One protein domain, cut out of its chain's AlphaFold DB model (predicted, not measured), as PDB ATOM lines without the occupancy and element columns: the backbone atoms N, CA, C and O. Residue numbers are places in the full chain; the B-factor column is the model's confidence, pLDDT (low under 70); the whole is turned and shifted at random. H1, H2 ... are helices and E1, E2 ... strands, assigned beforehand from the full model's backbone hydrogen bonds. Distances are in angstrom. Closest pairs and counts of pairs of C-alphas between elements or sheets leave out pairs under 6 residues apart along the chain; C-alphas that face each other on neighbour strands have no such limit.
ATOM      1  N   TYR A  28       0.206  31.705   9.716       58.91
ATOM      2  CA  TYR A  28      -1.210  31.345   9.792       58.91
ATOM      3  C   TYR A  28      -1.360  29.861   9.438       58.91
ATOM      4  O   TYR A  28      -0.923  29.438   8.367       58.91
ATOM      5  N   GLU A  29      -1.952  29.064  10.334       78.19
ATOM      6  CA  GLU A  29      -2.229  27.658  10.039       78.19
ATOM      7  C   GLU A  29      -3.216  27.626   8.866       78.19
ATOM      8  O   GLU A  29      -4.381  28.009   8.989       78.19
ATOM      9  N   VAL A  30      -2.728  27.242   7.686       89.31
ATOM     10  CA  VAL A  30      -3.544  27.183   6.476       89.31
ATOM     11  C   VAL A  30      -4.553  26.057   6.654       89.31
ATOM     12  O   VAL A  30      -4.181  24.887   6.745       89.31
ATOM     13  N   THR A  31      -5.833  26.420   6.714       90.81
ATOM     14  CA  THR A  31      -6.950  25.489   6.919       90.81
ATOM     15  C   THR A  31      -7.739  25.249   5.628       90.81
ATOM     16  O   THR A  31      -7.706  26.085   4.716       90.81
ATOM     17  N   PRO A  32      -8.508  24.145   5.541       88.81
ATOM     18  CA  PRO A  32      -9.468  23.933   4.459       88.81
ATOM     19  C   PRO A  32     -10.459  25.097   4.305       88.81
ATOM     20  O   PRO A  32     -10.797  25.496   3.194       88.81
ATOM     21  N   GLU A  33     -10.918  25.677   5.415       88.56
ATOM     22  CA  GLU A  33     -11.840  26.813   5.411       88.56
ATOM     23  C   GLU A  33     -11.187  28.056   4.810       88.56
ATOM     24  O   GLU A  33     -11.807  28.713   3.977       88.56
ATOM     25  N   TYR A  34      -9.927  28.332   5.154       87.44
ATOM     26  CA  TYR A  34      -9.178  29.442   4.571       87.44
ATOM     27  C   TYR A  34      -9.029  29.300   3.051       87.44
ATOM     28  O   TYR A  34      -9.397  30.213   2.309       87.44
ATOM     29  N   VAL A  35      -8.568  28.145   2.554       89.31
ATOM     30  CA  VAL A  35      -8.387  27.953   1.099       89.31
ATOM     31  C   VAL A  35      -9.718  27.975   0.345       89.31
ATOM     32  O   VAL A  35      -9.784  28.366  -0.822       89.31
ATOM     33  N   ASN A  36     -10.815  27.622   1.017       86.50
ATOM     34  CA  ASN A  36     -12.151  27.717   0.446       86.50
ATOM     35  C   ASN A  36     -12.636  29.163   0.256       86.50
ATOM     36  O   ASN A  36     -13.492  29.383  -0.606       86.50
ATOM     37  N   LEU A  37     -12.067  30.132   0.977       85.62
ATOM     38  CA  LEU A  37     -12.373  31.558   0.831       85.62
ATOM     39  C   LEU A  37     -11.561  32.244  -0.277       85.62
ATOM     40  O   LEU A  37     -11.961  33.313  -0.736       85.62
ATOM     41  N   LEU A  38     -10.457  31.642  -0.736       86.00
ATOM     42  CA  LEU A  38      -9.615  32.217  -1.788       86.00
ATOM     43  C   LEU A  38     -10.406  32.431  -3.079       86.00
ATOM     44  O   LEU A  38     -11.050  31.515  -3.584       86.00
ATOM     45  N   THR A  39     -10.340  33.635  -3.640       84.50
ATOM     46  CA  THR A  39     -11.050  34.005  -4.877       84.50
ATOM     47  C   THR A  39     -10.160  33.985  -6.117       84.50
ATOM     48  O   THR A  39     -10.671  34.106  -7.231       84.50
ATOM     49  N   ALA A  40      -8.852  33.808  -5.933       85.06
ATOM     50  CA  ALA A  40      -7.844  33.804  -6.981       85.06
ATOM     51  C   ALA A  40      -6.736  32.782  -6.670       85.06
ATOM     52  O   ALA A  40      -6.577  32.398  -5.507       85.06
ATOM     53  N   PRO A  41      -5.971  32.357  -7.693       89.06
ATOM     54  CA  PRO A  41      -4.806  31.514  -7.492       89.06
ATOM     55  C   PRO A  41      -3.764  32.169  -6.589       89.06
ATOM     56  O   PRO A  41      -3.596  33.391  -6.614       89.06
ATOM     57  N   THR A  42      -3.033  31.363  -5.826       90.81
ATOM     58  CA  THR A  42      -2.004  31.888  -4.921       90.81
ATOM     59  C   THR A  42      -0.785  32.400  -5.693       90.81
ATOM     60  O   THR A  42      -0.405  31.866  -6.743       90.81
ATOM     61  N   GLU A  43      -0.136  33.447  -5.178       89.69
ATOM     62  CA  GLU A  43       1.109  33.973  -5.761       89.69
ATOM     63  C   GLU A  43       2.333  33.138  -5.355       89.69
ATOM     64  O   GLU A  43       3.239  32.912  -6.165       89.69
ATOM     65  N   SER A  44       2.318  32.608  -4.131       92.31
ATOM     66  CA  SER A  44       3.382  31.804  -3.533       92.31
ATOM     67  C   SER A  44       2.845  30.501  -2.946       92.31
ATOM     68  O   SER A  44       1.654  30.355  -2.679       92.31
ATOM     69  N   TYR A  45       3.739  29.539  -2.709       93.69
ATOM     70  CA  TYR A  45       3.357  28.329  -1.991       93.69
ATOM     71  C   TYR A  45       2.955  28.655  -0.546       93.69
ATOM     72  O   TYR A  45       3.600  29.474   0.102       93.69
ATOM     73  N   LEU A  46       1.895  28.004  -0.057       92.38
ATOM     74  CA  LEU A  46       1.382  28.172   1.304       92.38
ATOM     75  C   LEU A  46       1.940  27.149   2.314       92.38
ATOM     76  O   LEU A  46       1.593  27.203   3.488       92.38
ATOM     77  N   CYS A  47       2.778  26.209   1.873       92.12
ATOM     78  CA  CYS A  47       3.504  25.293   2.752       92.12
ATOM     79  C   CYS A  47       4.856  24.910   2.147       92.12
ATOM     80  O   CYS A  47       4.988  24.791   0.925       92.12
ATOM     81  N   ASP A  48       5.827  24.643   3.013       92.81
ATOM     82  CA  ASP A  48       7.130  24.114   2.618       92.81
ATOM     83  C   ASP A  48       7.102  22.597   2.423       92.81
ATOM     84  O   ASP A  48       6.272  21.891   2.996       92.81
ATOM     85  N   LEU A  49       8.074  22.077   1.671       90.81
ATOM     86  CA  LEU A  49       8.220  20.638   1.417       90.81
ATOM     87  C   LEU A  49       8.374  19.808   2.704       90.81
ATOM     88  O   LEU A  49       7.984  18.643   2.731       90.81
ATOM     89  N   GLU A  50       8.912  20.401   3.772       92.19
ATOM     90  CA  GLU A  50       9.077  19.752   5.080       92.19
ATOM     91  C   GLU A  50       7.752  19.457   5.801       92.19
ATOM     92  O   GLU A  50       7.709  18.567   6.650       92.19
ATOM     93  N   HIS A  51       6.653  20.116   5.416       91.81
ATOM     94  CA  HIS A  51       5.319  19.828   5.952       91.81
ATOM     95  C   HIS A  51       4.780  18.468   5.483       91.81
ATOM     96  O   HIS A  51       3.895  17.893   6.121       91.81
ATOM     97  N   ASN A  52       5.345  17.897   4.413       92.06
ATOM     98  CA  ASN A  52       5.014  16.562   3.924       92.06
ATOM     99  C   ASN A  52       5.681  15.455   4.769       92.06
ATOM    100  O   ASN A  52       6.380  14.578   4.258       92.06
ATOM    101  N   ILE A  53       5.437  15.466   6.081       93.06
ATOM    102  CA  ILE A  53       5.967  14.479   7.039       93.06
ATOM    103  C   ILE A  53       5.454  13.051   6.787       93.06
ATOM    104  O   ILE A  53       6.010  12.083   7.300       93.06
ATOM    105  N   TYR A  54       4.398  12.912   5.981       91.25
ATOM    106  CA  TYR A  54       3.816  11.634   5.570       91.25
ATOM    107  C   TYR A  54       4.480  11.052   4.315       91.25
ATOM    108  O   TYR A  54       4.134   9.943   3.907       91.25
ATOM    109  N   ASN A  55       5.422  11.785   3.704       91.75
ATOM    110  CA  ASN A  55       6.092  11.415   2.459       91.75
ATOM    111  C   ASN A  55       5.093  11.026   1.352       91.75
ATOM    112  O   ASN A  55       5.262  10.027   0.649       91.75
ATOM    113  N   LEU A  56       4.018  11.809   1.216       90.06
ATOM    114  CA  LEU A  56       3.057  11.649   0.133       90.06
ATOM    115  C   LEU A  56       3.734  12.009  -1.187       90.06
ATOM    116  O   LEU A  56       4.339  13.073  -1.318       90.06
ATOM    117  N   GLN A  57       3.628  11.122  -2.170       90.00
ATOM    118  CA  GLN A  57       4.212  11.318  -3.492       90.00
ATOM    119  C   GLN A  57       3.166  11.021  -4.563       90.00
ATOM    120  O   GLN A  57       2.640   9.909  -4.647       90.00
ATOM    121  N   PHE A  58       2.885  12.011  -5.409       87.62
ATOM    122  CA  PHE A  58       2.046  11.835  -6.591       87.62
ATOM    123  C   PHE A  58       2.923  11.376  -7.750       87.62
ATOM    124  O   PHE A  58       3.729  12.136  -8.275       87.62
ATOM    125  N   VAL A  59       2.784  10.102  -8.113       87.44
ATOM    126  CA  VAL A  59       3.653   9.442  -9.103       87.44
ATOM    127  C   VAL A  59       2.995   9.249 -10.469       87.44
ATOM    128  O   VAL A  59       3.679   8.924 -11.433       87.44
ATOM    129  N   ASP A  60       1.670   9.379 -10.554       86.25
ATOM    130  CA  ASP A  60       0.894   9.176 -11.779       86.25
ATOM    131  C   ASP A  60      -0.433   9.936 -11.669       86.25
ATOM    132  O   ASP A  60      -1.101   9.873 -10.634       86.25
ATOM    133  N   PHE A  61      -0.803  10.655 -12.725       84.50
ATOM    134  CA  PHE A  61      -2.041  11.422 -12.813       84.50
ATOM    135  C   PHE A  61      -2.615  11.285 -14.220       84.50
ATOM    136  O   PHE A  61      -1.909  11.466 -15.212       84.50
ATOM    137  N   ARG A  62      -3.907  10.957 -14.309       82.19
ATOM    138  CA  ARG A  62      -4.611  10.763 -15.580       82.19
ATOM    139  C   ARG A  62      -5.986  11.399 -15.509       82.19
ATOM    140  O   ARG A  62      -6.695  11.235 -14.520       82.19
ATOM    141  N   ILE A  63      -6.370  12.069 -16.589       83.44
ATOM    142  CA  ILE A  63      -7.719  12.602 -16.789       83.44
ATOM    143  C   ILE A  63      -8.338  11.842 -17.960       83.44
ATOM    144  O   ILE A  63      -7.683  11.637 -18.981       83.44
ATOM    145  N   ARG A  64      -9.599  11.429 -17.813       79.50
ATOM    146  CA  ARG A  64     -10.395  10.823 -18.886       79.50
ATOM    147  C   ARG A  64     -11.782  11.451 -18.927       79.50
ATOM    148  O   ARG A  64     -12.358  11.709 -17.872       79.50
ATOM    149  N   SER A  65     -12.310  11.670 -20.129       81.62
ATOM    150  CA  SER A  65     -13.730  11.986 -20.296       81.62
ATOM    151  C   SER A  65     -14.563  10.743 -19.987       81.62
ATOM    152  O   SER A  65     -14.189   9.636 -20.381       81.62
ATOM    153  N   LEU A  66     -15.671  10.926 -19.268       81.12
ATOM    154  CA  LEU A  66     -16.704   9.898 -19.116       81.12
ATOM    155  C   LEU A  66     -17.802  10.024 -20.177       81.12
ATOM    156  O   LEU A  66     -18.536   9.065 -20.395       81.12
ATOM    157  N   ASP A  67     -17.885  11.176 -20.844       77.69
ATOM    158  CA  ASP A  67     -18.857  11.428 -21.898       77.69
ATOM    159  C   ASP A  67     -18.296  10.966 -23.246       77.69
ATOM    160  O   ASP A  67     -17.182  11.349 -23.637       77.69
ATOM    161  N   GLU A  68     -19.085  10.171 -23.968       61.50
ATOM    162  CA  GLU A  68     -18.830   9.767 -25.351       61.50
ATOM    163  C   GLU A  68     -18.947  11.004 -26.266       61.50
ATOM    164  O   GLU A  68     -20.019  11.318 -26.777       61.50
ATOM    165  N   GLY A  69     -17.850  11.756 -26.430       57.53
ATOM    166  CA  GLY A  69     -17.759  12.879 -27.379       57.53
ATOM    167  C   GLY A  69     -17.115  14.173 -26.864       57.53
ATOM    168  O   GLY A  69     -16.990  15.117 -27.639       57.53
ATOM    169  N   ASN A  70     -16.694  14.247 -25.595       53.41
ATOM    170  CA  ASN A  70     -16.099  15.462 -25.014       53.41
ATOM    171  C   ASN A  70     -14.608  15.259 -24.687       53.41
ATOM    172  O   ASN A  70     -14.211  15.115 -23.533       53.41
ATOM    173  N   GLU A  71     -13.758  15.227 -25.714       49.50
ATOM    174  CA  GLU A  71     -12.300  15.147 -25.554       49.50
ATOM    175  C   GLU A  71     -11.721  16.533 -25.241       49.50
ATOM    176  O   GLU A  71     -11.207  17.230 -26.109       49.50
ATOM    177  N   GLY A  72     -11.828  16.985 -23.993       52.06
ATOM    178  CA  GLY A  72     -11.200  18.244 -23.604       52.06
ATOM    179  C   GLY A  72     -11.034  18.388 -22.104       52.06
ATOM    180  O   GLY A  72     -12.024  18.437 -21.369       52.06
ATOM    181  N   ILE A  73      -9.782  18.509 -21.662       47.81
ATOM    182  CA  ILE A  73      -9.439  19.040 -20.341       47.81
ATOM    183  C   ILE A  73      -9.831  20.520 -20.357       47.81
ATOM    184  O   ILE A  73      -9.469  21.236 -21.281       47.81
ATOM    185  N   THR A  74     -10.595  20.980 -19.370       41.47
ATOM    186  CA  THR A  74     -10.923  22.405 -19.222       41.47
ATOM    187  C   THR A  74     -10.429  22.903 -17.883       41.47
ATOM    188  O   THR A  74     -10.922  22.473 -16.840       41.47
ATOM    189  N   ALA A  75      -9.508  23.851 -17.915       40.62
ATOM    190  CA  ALA A  75      -9.284  24.797 -16.841       40.62
ATOM    191  C   ALA A  75      -9.871  26.148 -17.277       40.62
ATOM    192  O   ALA A  75     -10.058  26.400 -18.463       40.62
ATOM    193  N   SER A  76     -10.251  26.976 -16.308       38.81
ATOM    194  CA  SER A  76     -11.046  28.192 -16.522       38.81
ATOM    195  C   SER A  76     -10.165  29.442 -16.431       38.81
ATOM    196  O   SER A  76      -9.493  29.623 -15.423       38.81
ATOM    197  N   ILE A  77     -10.169  30.300 -17.461       35.47
ATOM    198  CA  ILE A  77      -9.652  31.677 -17.375       35.47
ATOM    199  C   ILE A  77     -10.736  32.509 -16.713       35.47
ATOM    200  O   ILE A  77     -11.896  32.445 -17.112       35.47
ATOM    201  N   GLY A  78     -10.333  33.316 -15.742       35.19
ATOM    202  CA  GLY A  78     -11.111  34.446 -15.274       35.19
ATOM    203  C   GLY A  78     -10.214  35.669 -15.225       35.19
ATOM    204  O   GLY A  78      -9.457  35.842 -14.274       35.19
ATOM    205  N   THR A  79     -10.312  36.547 -16.221       38.44
ATOM    206  CA  THR A  79      -9.907  37.940 -16.035       38.44
ATOM    207  C   THR A  79     -10.967  38.592 -15.147       38.44
ATOM    208  O   THR A  79     -12.107  38.777 -15.580       38.44
ATOM    209  N   ASN A  80     -10.564  38.916 -13.913       37.44
ATOM    210  CA  ASN A  80     -11.320  39.471 -12.777       37.44
ATOM    211  C   ASN A  80     -11.874  38.441 -11.765       37.44
ATOM    212  O   ASN A  80     -13.021  38.010 -11.843       37.44
ATOM    213  N   LEU A  81     -11.054  38.137 -10.747       42.19
ATOM    214  CA  LEU A  81     -11.450  37.922  -9.337       42.19
ATOM    215  C   LEU A  81     -12.605  36.943  -9.026       42.19
ATOM    216  O   LEU A  81     -13.266  37.081  -7.995       42.19
ATOM    217  N   ARG A  82     -12.866  35.928  -9.855       48.91
ATOM    218  CA  ARG A  82     -13.851  34.892  -9.517       48.91
ATOM    219  C   ARG A  82     -13.255  33.495  -9.544       48.91
ATOM    220  O   ARG A  82     -12.958  32.942 -10.596       48.91
ATOM    221  N   LYS A  83     -13.213  32.877  -8.363       58.44
ATOM    222  CA  LYS A  83     -13.147  31.425  -8.171       58.44
ATOM    223  C   LYS A  83     -14.242  30.766  -9.008       58.44
ATOM    224  O   LYS A  83     -15.417  30.809  -8.652       58.44
ATOM    225  N   HIS A  84     -13.862  30.167 -10.132       57.62
ATOM    226  CA  HIS A  84     -14.821  29.532 -11.032       57.62
ATOM    227  C   HIS A  84     -15.313  28.193 -10.482       57.62
ATOM    228  O   HIS A  84     -16.502  27.881 -10.576       57.62
ATOM    229  N   ARG A  85     -14.411  27.383  -9.912       70.38
ATOM    230  CA  ARG A  85     -14.733  26.053  -9.384       70.38
ATOM    231  C   ARG A  85     -13.810  25.693  -8.227       70.38
ATOM    232  O   ARG A  85     -12.600  25.843  -8.331       70.38
ATOM    233  N   CYS A  86     -14.401  25.179  -7.155       75.31
ATOM    234  CA  CYS A  86     -13.707  24.431  -6.115       75.31
ATOM    235  C   CYS A  86     -14.134  22.981  -6.243       75.31
ATOM    236  O   CYS A  86     -15.333  22.724  -6.358       75.31
ATOM    237  N   TYR A  87     -13.187  22.060  -6.170       82.31
ATOM    238  CA  TYR A  87     -13.503  20.655  -5.981       82.31
ATOM    239  C   TYR A  87     -12.879  20.216  -4.667       82.31
ATOM    240  O   TYR A  87     -11.685  20.420  -4.459       82.31
ATOM    241  N   ASP A  88     -13.705  19.665  -3.786       84.19
ATOM    242  CA  ASP A  88     -13.263  19.072  -2.531       84.19
ATOM    243  C   ASP A  88     -13.396  17.555  -2.650       84.19
ATOM    244  O   ASP A  88     -14.445  17.037  -3.047       84.19
ATOM    245  N   PHE A  89     -12.308  16.853  -2.352       84.56
ATOM    246  CA  PHE A  89     -12.229  15.406  -2.416       84.56
ATOM    247  C   PHE A  89     -11.669  14.881  -1.104       84.56
ATOM    248  O   PHE A  89     -10.542  15.189  -0.716       84.56
ATOM    249  N   THR A  90     -12.425  14.004  -0.451       84.94
ATOM    250  CA  THR A  90     -11.911  13.244   0.686       84.94
ATOM    251  C   THR A  90     -11.251  11.971   0.177       84.94
ATOM    252  O   THR A  90     -11.917  11.078  -0.352       84.94
ATOM    253  N   MET A  91      -9.933  11.874   0.342       83.44
ATOM    254  CA  MET A  91      -9.228  10.619   0.104       83.44
ATOM    255  C   MET A  91      -9.578   9.608   1.209       83.44
ATOM    256  O   MET A  91      -9.625   9.978   2.384       83.44
ATOM    257  N   PRO A  92      -9.821   8.330   0.864       84.25
ATOM    258  CA  PRO A  92      -9.968   7.278   1.861       84.25
ATOM    259  C   PRO A  92      -8.634   7.017   2.572       84.25
ATOM    260  O   PRO A  92      -7.588   7.539   2.182       84.25
ATOM    261  N   PHE A  93      -8.666   6.165   3.599       85.94
ATOM    262  CA  PHE A  93      -7.469   5.774   4.341       85.94
ATOM    263  C   PHE A  93      -6.339   5.318   3.405       85.94
ATOM    264  O   PHE A  93      -6.517   4.424   2.575       85.94
ATOM    265  N   VAL A  94      -5.171   5.938   3.571       87.12
ATOM    266  CA  VAL A  94      -3.964   5.653   2.797       87.12
ATOM    267  C   VAL A  94      -3.114   4.670   3.587       87.12
ATOM    268  O   VAL A  94      -2.693   4.962   4.705       87.12
ATOM    269  N   ILE A  95      -2.856   3.494   3.015       89.69
ATOM    270  CA  ILE A  95      -2.017   2.499   3.685       89.69
ATOM    271  C   ILE A  95      -0.564   3.014   3.695       89.69
ATOM    272  O   ILE A  95      -0.051   3.398   2.639       89.69
ATOM    273  N   PRO A  96       0.126   3.030   4.853       90.75
ATOM    274  CA  PRO A  96       1.514   3.479   4.926       90.75
ATOM    275  C   PRO A  96       2.445   2.642   4.044       90.75
ATOM    276  O   PRO A  96       2.327   1.418   3.998       90.75
ATOM    277  N   ASN A  97       3.421   3.293   3.404       89.69
ATOM    278  CA  ASN A  97       4.433   2.655   2.550       89.69
ATOM    279  C   ASN A  97       3.866   1.866   1.354       89.69
ATOM    280  O   ASN A  97       4.493   0.915   0.885       89.69
ATOM    281  N   THR A  98       2.693   2.245   0.842       93.12
ATOM    282  CA  THR A  98       2.118   1.639  -0.366       93.12
ATOM    283  C   THR A  98       1.862   2.669  -1.457       93.12
ATOM    284  O   THR A  98       1.783   3.876  -1.222       93.12
ATOM    285  N   ARG A  99       1.698   2.169  -2.686       90.44
ATOM    286  CA  ARG A  99       1.119   2.940  -3.783       90.44
ATOM    287  C   ARG A  99      -0.396   2.794  -3.726       90.44
ATOM    288  O   ARG A  99      -0.910   1.683  -3.826       90.44
ATOM    289  N   ASN A 100      -1.085   3.919  -3.599       87.31
ATOM    290  CA  ASN A 100      -2.540   3.989  -3.590       87.31
ATOM    291  C   ASN A 100      -3.009   4.627  -4.905       87.31
ATOM    292  O   ASN A 100      -2.329   5.495  -5.453       87.31
ATOM    293  N   THR A 101      -4.149   4.168  -5.419       86.88
ATOM    294  CA  THR A 101      -4.774   4.697  -6.636       86.88
ATOM    295  C   THR A 101      -6.190   5.112  -6.292       86.88
ATOM    296  O   THR A 101      -6.925   4.340  -5.676       86.88
ATOM    297  N   TRP A 102      -6.579   6.307  -6.723       83.25
ATOM    298  CA  TRP A 102      -7.917   6.837  -6.509       83.25
ATOM    299  C   TRP A 102      -8.475   7.371  -7.823       83.25
ATOM    300  O   TRP A 102      -7.738   7.945  -8.624       83.25
ATOM    301  N   GLU A 103      -9.778   7.199  -8.025       85.38
ATOM    302  CA  GLU A 103     -10.510   7.839  -9.113       85.38
ATOM    303  C   GLU A 103     -11.443   8.895  -8.524       85.38
ATOM    304  O   GLU A 103     -12.242   8.597  -7.637       85.38
ATOM    305  N   MET A 104     -11.336  10.124  -9.026       83.44
ATOM    306  CA  MET A 104     -12.205  11.234  -8.649       83.44
ATOM    307  C   MET A 104     -13.050  11.617  -9.856       83.44
ATOM    308  O   MET A 104     -12.517  11.998 -10.899       83.44
ATOM    309  N   ILE A 105     -14.368  11.501  -9.716       83.75
ATOM    310  CA  ILE A 105     -15.327  11.859 -10.760       83.75
ATOM    311  C   ILE A 105     -15.939  13.203 -10.390       83.75
ATOM    312  O   ILE A 105     -16.494  13.361  -9.304       83.75
ATOM    313  N   TYR A 106     -15.848  14.166 -11.300       82.00
ATOM    314  CA  TYR A 106     -16.441  15.485 -11.134       82.00
ATOM    315  C   TYR A 106     -17.135  15.918 -12.419       82.00
ATOM    316  O   TYR A 106     -16.726  15.564 -13.524       82.00
ATOM    317  N   THR A 107     -18.192  16.711 -12.271       79.19
ATOM    318  CA  THR A 107     -18.880  17.306 -13.414       79.19
ATOM    319  C   THR A 107     -18.038  18.454 -13.959       79.19
ATOM    320  O   THR A 107     -17.720  19.407 -13.238       79.19
ATOM    321  N   LYS A 108     -17.697  18.379 -15.244       79.69
ATOM    322  CA  LYS A 108     -17.048  19.460 -15.987       79.69
ATOM    323  C   LYS A 108     -17.989  20.681 -16.081       79.69
ATOM    324  O   LYS A 108     -19.187  20.499 -16.281       79.69
ATOM    325  N   PRO A 109     -17.516  21.924 -15.867       76.06
ATOM    326  CA  PRO A 109     -18.322  23.116 -16.129       76.06
ATOM    327  C   PRO A 109     -18.611  23.245 -17.622       76.06
ATOM    328  O   PRO A 109     -17.702  23.096 -18.437       76.06
ATOM    329  N   GLU A 110     -19.839  23.620 -17.962       75.75
ATOM    330  CA  GLU A 110     -20.131  24.138 -19.296       75.75
ATOM    331  C   GLU A 110     -19.456  25.504 -19.463       75.75
ATOM    332  O   GLU A 110     -19.586  26.387 -18.611       75.75
ATOM    333  N   LEU A 111     -18.712  25.663 -20.555       79.25
ATOM    334  CA  LEU A 111     -18.055  26.911 -20.934       79.25
ATOM    335  C   LEU A 111     -18.764  27.479 -22.161       79.25
ATOM    336  O   LEU A 111     -19.010  26.742 -23.120       79.25
ATOM    337  N   SER A 112     -19.064  28.780 -22.147       84.69
ATOM    338  CA  SER A 112     -19.529  29.462 -23.359       84.69
ATOM    339  C   SER A 112     -18.419  29.481 -24.408       84.69
ATOM    340  O   SER A 112     -17.236  29.364 -24.081       84.69
ATOM    341  N   ASP A 113     -18.794  29.637 -25.673       85.69
ATOM    342  CA  ASP A 113     -17.819  29.676 -26.765       85.69
ATOM    343  C   ASP A 113     -16.869  30.877 -26.644       85.69
ATOM    344  O   ASP A 113     -15.671  30.717 -26.842       85.69
ATOM    345  N   GLU A 114     -17.364  32.023 -26.165       86.00
ATOM    346  CA  GLU A 114     -16.540  33.190 -25.811       86.00
ATOM    347  C   GLU A 114     -15.443  32.834 -24.797       86.00
ATOM    348  O   GLU A 114     -14.278  33.185 -24.979       86.00
ATOM    349  N   TRP A 115     -15.784  32.078 -23.746       81.62
ATOM    350  CA  TRP A 115     -14.792  31.650 -22.763       81.62
ATOM    351  C   TRP A 115     -13.789  30.671 -23.358       81.62
ATOM    352  O   TRP A 115     -12.611  30.772 -23.041       81.62
ATOM    353  N   LYS A 116     -14.210  29.751 -24.235       83.25
ATOM    354  CA  LYS A 116     -13.282  28.837 -24.924       83.25
ATOM    355  C   LYS A 116     -12.298  29.603 -25.808       83.25
ATOM    356  O   LYS A 116     -11.113  29.293 -25.793       83.25
ATOM    357  N   GLU A 117     -12.769  30.608 -26.541       86.44
ATOM    358  CA  GLU A 117     -11.904  31.472 -27.350       86.44
ATOM    359  C   GLU A 117     -10.918  32.250 -26.474       86.44
ATOM    360  O   GLU A 117      -9.733  32.302 -26.799       86.44
ATOM    361  N   ALA A 118     -11.372  32.775 -25.332       84.88
ATOM    362  CA  ALA A 118     -10.501  33.417 -24.351       84.88
ATOM    363  C   ALA A 118      -9.433  32.449 -23.805       84.88
ATOM    364  O   ALA A 118      -8.260  32.809 -23.748       84.88
ATOM    365  N   LEU A 119      -9.801  31.197 -23.474       83.12
ATOM    366  CA  LEU A 119      -8.851  30.154 -23.039       83.12
ATOM    367  C   LEU A 119      -7.712  29.948 -24.043       83.12
ATOM    368  O   LEU A 119      -6.561  29.751 -23.652       83.12
ATOM    369  N   ILE A 120      -8.055  29.941 -25.330       86.62
ATOM    370  CA  ILE A 120      -7.129  29.695 -26.437       86.62
ATOM    371  C   ILE A 120      -6.254  30.928 -26.695       86.62
ATOM    372  O   ILE A 120      -5.062  30.782 -26.969       86.62
ATOM    373  N   SER A 121      -6.824  32.134 -26.615       89.56
ATOM    374  CA  SER A 121      -6.127  33.385 -26.937       89.56
ATOM    375  C   SER A 121      -5.195  33.888 -25.829       89.56
ATOM    376  O   SER A 121      -4.266  34.641 -26.127       89.56
ATOM    377  N   SER A 122      -5.388  33.425 -24.592       86.69
ATOM    378  CA  SER A 122      -4.615  33.813 -23.407       86.69
ATOM    379  C   SER A 122      -3.883  32.616 -22.766       86.69
ATOM    380  O   SER A 122      -4.273  32.123 -21.701       86.69
ATOM    381  N   PRO A 123      -2.805  32.097 -23.387       87.19
ATOM    382  CA  PRO A 123      -2.058  30.964 -22.845       87.19
ATOM    383  C   PRO A 123      -1.409  31.309 -21.496       87.19
ATOM    384  O   PRO A 123      -0.914  32.418 -21.306       87.19
ATOM    385  N   TRP A 124      -1.365  30.335 -20.580       85.44
ATOM    386  CA  TRP A 124      -0.768  30.439 -19.234       85.44
ATOM    387  C   TRP A 124      -1.506  31.356 -18.246       85.44
ATOM    388  O   TRP A 124      -1.157  31.381 -17.069       85.44
ATOM    389  N   GLU A 125      -2.569  32.050 -18.665       85.94
ATOM    390  CA  GLU A 125      -3.391  32.844 -17.741       85.94
ATOM    391  C   GLU A 125      -4.245  31.969 -16.818       85.94
ATOM    392  O   GLU A 125      -4.548  32.362 -15.686       85.94
ATOM    393  N   VAL A 126      -4.616  30.762 -17.261       84.06
ATOM    394  CA  VAL A 126      -5.284  29.818 -16.368       84.06
ATOM    395  C   VAL A 126      -4.283  29.233 -15.405       84.06
ATOM    396  O   VAL A 126      -3.328  28.572 -15.818       84.06
ATOM    397  N   ARG A 127      -4.583  29.369 -14.117       86.62
ATOM    398  CA  ARG A 127      -3.811  28.767 -13.038       86.62
ATOM    399  C   ARG A 127      -4.728  28.003 -12.096       86.62
ATOM    400  O   ARG A 127      -5.916  28.308 -11.987       86.62
ATOM    401  N   SER A 128      -4.180  27.002 -11.428       88.75
ATOM    402  CA  SER A 128      -4.859  26.262 -10.371       88.75
ATOM    403  C   SER A 128      -3.924  25.999  -9.200       88.75
ATOM    404  O   SER A 128      -2.711  25.853  -9.366       88.75
ATOM    405  N   ASP A 129      -4.532  25.885  -8.026       92.62
ATOM    406  CA  ASP A 129      -3.892  25.437  -6.800       92.62
ATOM    407  C   ASP A 129      -4.564  24.137  -6.341       92.62
ATOM    408  O   ASP A 129      -5.787  23.988  -6.392       92.62
ATOM    409  N   SER A 130      -3.757  23.176  -5.904       92.00
ATOM    410  CA  SER A 130      -4.194  21.916  -5.304       92.00
ATOM    411  C   SER A 130      -3.637  21.826  -3.891       92.00
ATOM    412  O   SER A 130      -2.424  21.725  -3.701       92.00
ATOM    413  N   PHE A 131      -4.529  21.858  -2.905       93.38
ATOM    414  CA  PHE A 131      -4.193  21.832  -1.483       93.38
ATOM    415  C   PHE A 131      -4.495  20.455  -0.898       93.38
ATOM    416  O   PHE A 131      -5.589  19.923  -1.089       93.38
ATOM    417  N   TYR A 132      -3.539  19.882  -0.171       92.38
ATOM    418  CA  TYR A 132      -3.669  18.553   0.419       92.38
ATOM    419  C   TYR A 132      -3.564  18.656   1.930       92.38
ATOM    420  O   TYR A 132      -2.552  19.117   2.460       92.38
ATOM    421  N   PHE A 133      -4.610  18.201   2.616       93.12
ATOM    422  CA  PHE A 133      -4.713  18.283   4.065       93.12
ATOM    423  C   PHE A 133      -4.687  16.896   4.702       93.12
ATOM    424  O   PHE A 133      -5.360  15.979   4.230       93.12
ATOM    425  N   VAL A 134      -3.956  16.761   5.808       91.81
ATOM    426  CA  VAL A 134      -4.041  15.616   6.727       91.81
ATOM    427  C   VAL A 134      -4.353  16.169   8.108       91.81
ATOM    428  O   VAL A 134      -3.712  17.118   8.545       91.81
ATOM    429  N   ASP A 135      -5.391  15.644   8.761       90.25
ATOM    430  CA  ASP A 135      -5.881  16.149  10.053       90.25
ATOM    431  C   ASP A 135      -6.083  17.678  10.068       90.25
ATOM    432  O   ASP A 135      -5.739  18.366  11.026       90.25
ATOM    433  N   ARG A 136      -6.648  18.212   8.972       89.12
ATOM    434  CA  ARG A 136      -6.903  19.649   8.721       89.12
ATOM    435  C   ARG A 136      -5.653  20.531   8.583       89.12
ATOM    436  O   ARG A 136      -5.800  21.743   8.461       89.12
ATOM    437  N   ARG A 137      -4.457  19.944   8.518       91.19
ATOM    438  CA  ARG A 137      -3.190  20.654   8.295       91.19
ATOM    439  C   ARG A 137      -2.733  20.518   6.858       91.19
ATOM    440  O   ARG A 137      -2.732  19.410   6.324       91.19
ATOM    441  N   LEU A 138      -2.342  21.631   6.245       93.44
ATOM    442  CA  LEU A 138      -1.780  21.633   4.899       93.44
ATOM    443  C   LEU A 138      -0.423  20.914   4.909       93.44
ATOM    444  O   LEU A 138       0.508  21.351   5.576       93.44
ATOM    445  N   VAL A 139      -0.318  19.811   4.168       94.12
ATOM    446  CA  VAL A 139       0.919  19.013   4.060       94.12
ATOM    447  C   VAL A 139       1.578  19.124   2.693       94.12
ATOM    448  O   VAL A 139       2.751  18.794   2.539       94.12
ATOM    449  N   MET A 140       0.823  19.546   1.679       93.25
ATOM    450  CA  MET A 140       1.329  19.720   0.327       93.25
ATOM    451  C   MET A 140       0.468  20.727  -0.430       93.25
ATOM    452  O   MET A 140      -0.755  20.754  -0.278       93.25
ATOM    453  N   HIS A 141       1.109  21.516  -1.283       93.62
ATOM    454  CA  HIS A 141       0.459  22.504  -2.123       93.62
ATOM    455  C   HIS A 141       1.090  22.473  -3.517       93.62
ATOM    456  O   HIS A 141       2.269  22.783  -3.670       93.62
ATOM    457  N   ASN A 142       0.309  22.089  -4.526       91.69
ATOM    458  CA  ASN A 142       0.752  22.046  -5.919       91.69
ATOM    459  C   ASN A 142       0.105  23.176  -6.712       91.69
ATOM    460  O   ASN A 142      -1.076  23.457  -6.536       91.69
ATOM    461  N   ARG A 143       0.866  23.766  -7.632       92.62
ATOM    462  CA  ARG A 143       0.419  24.846  -8.517       92.62
ATOM    463  C   ARG A 143       0.597  24.412  -9.962       92.62
ATOM    464  O   ARG A 143       1.599  23.769 -10.278       92.62
ATOM    465  N   ALA A 144      -0.358  24.748 -10.819       89.19
ATOM    466  CA  ALA A 144      -0.286  24.450 -12.244       89.19
ATOM    467  C   ALA A 144      -0.796  25.623 -13.077       89.19
ATOM    468  O   ALA A 144      -1.708  26.341 -12.670       89.19
ATOM    469  N   GLU A 145      -0.227  25.774 -14.267       89.38
ATOM    470  CA  GLU A 145      -0.657  26.735 -15.280       89.38
ATOM    471  C   GLU A 145      -1.003  25.969 -16.555       89.38
ATOM    472  O   GLU A 145      -0.402  24.928 -16.843       89.38
ATOM    473  N   TYR A 146      -1.985  26.452 -17.312       84.88
ATOM    474  CA  TYR A 146      -2.513  25.724 -18.462       84.88
ATOM    475  C   TYR A 146      -2.433  26.554 -19.737       84.88
ATOM    476  O   TYR A 146      -2.645  27.764 -19.737       84.88
ATOM    477  N   ASN A 147      -2.184  25.864 -20.845       86.62
ATOM    478  CA  ASN A 147      -2.183  26.434 -22.182       86.62
ATOM    479  C   ASN A 147      -3.105  25.600 -23.082       86.62
ATOM    480  O   ASN A 147      -2.905  24.393 -23.218       86.62
ATOM    481  N   TYR A 148      -4.100  26.265 -23.672       82.50
ATOM    482  CA  TYR A 148      -5.116  25.671 -24.546       82.50
ATOM    483  C   TYR A 148      -4.918  26.009 -26.031       82.50
ATOM    484  O   TYR A 148      -5.725  25.594 -26.854       82.50
ATOM    485  N   GLY A 149      -3.872  26.759 -26.387       79.12
ATOM    486  CA  GLY A 149      -3.662  27.318 -27.723       79.12
ATOM    487  C   GLY A 149      -2.962  26.405 -28.736       79.12
ATOM    488  O   GLY A 149      -2.147  26.911 -29.505       79.12
ATOM    489  N   TYR A 150      -3.225  25.094 -28.725       61.91
ATOM    490  CA  TYR A 150      -2.570  24.120 -29.619       61.91
ATOM    491  C   TYR A 150      -3.460  23.658 -30.773       61.91
ATOM    492  O   TYR A 150      -4.664  23.421 -30.531       61.91
TER     493      TYR A 150
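This is residues 28 to 150 of the 150 residues of the protein "Unc119b protein" of Symbiodinium necroappetens (UniProt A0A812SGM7). With little regular structure, the domain is a long two-strand hairpin, E1 and E2, with short helix H1 near its turn, H2 near its other end, and residues 38 to 112 winding in long loops without a named element. The printed part has 123 residues, 34 of them in named elements, in the order H1, H2, E1, E2; the class is mixed. It is only just compact, close to loose, with a radius of gyration of the C-alphas of 16.1 A, spanning 44 by 36 by 23 A.

The closest C-alphas of H1, residues 32 to 37, and E1, residues 126 to 134, are Pro 32 and Phe 133, 7.4 A apart. Those of H2, residues 113 to 121, and E1 are Leu 119 and Val 126, 7.6 A apart. H1 and H2 are apart. E1 and E2, residues 137 to 146, form an antiparallel hairpin at 162 degrees, with N 130 and O 142 within hydrogen-bond range at 2.8 A. In H1 and H2 every O i to N i+4 pair is within range.

H1 begins at C-alpha 32, (-9.468, 23.933, 4.459). H2 measures 12.3 A, E1 27.1 A and E2 27.2 A, ending at C-alpha 146, (-2.513, 25.724, -18.462).

The printed part has no cut. The link H1 to H2 is long, 75 residues. Residues 28, 68 to 84 and 150 have pLDDT under 70.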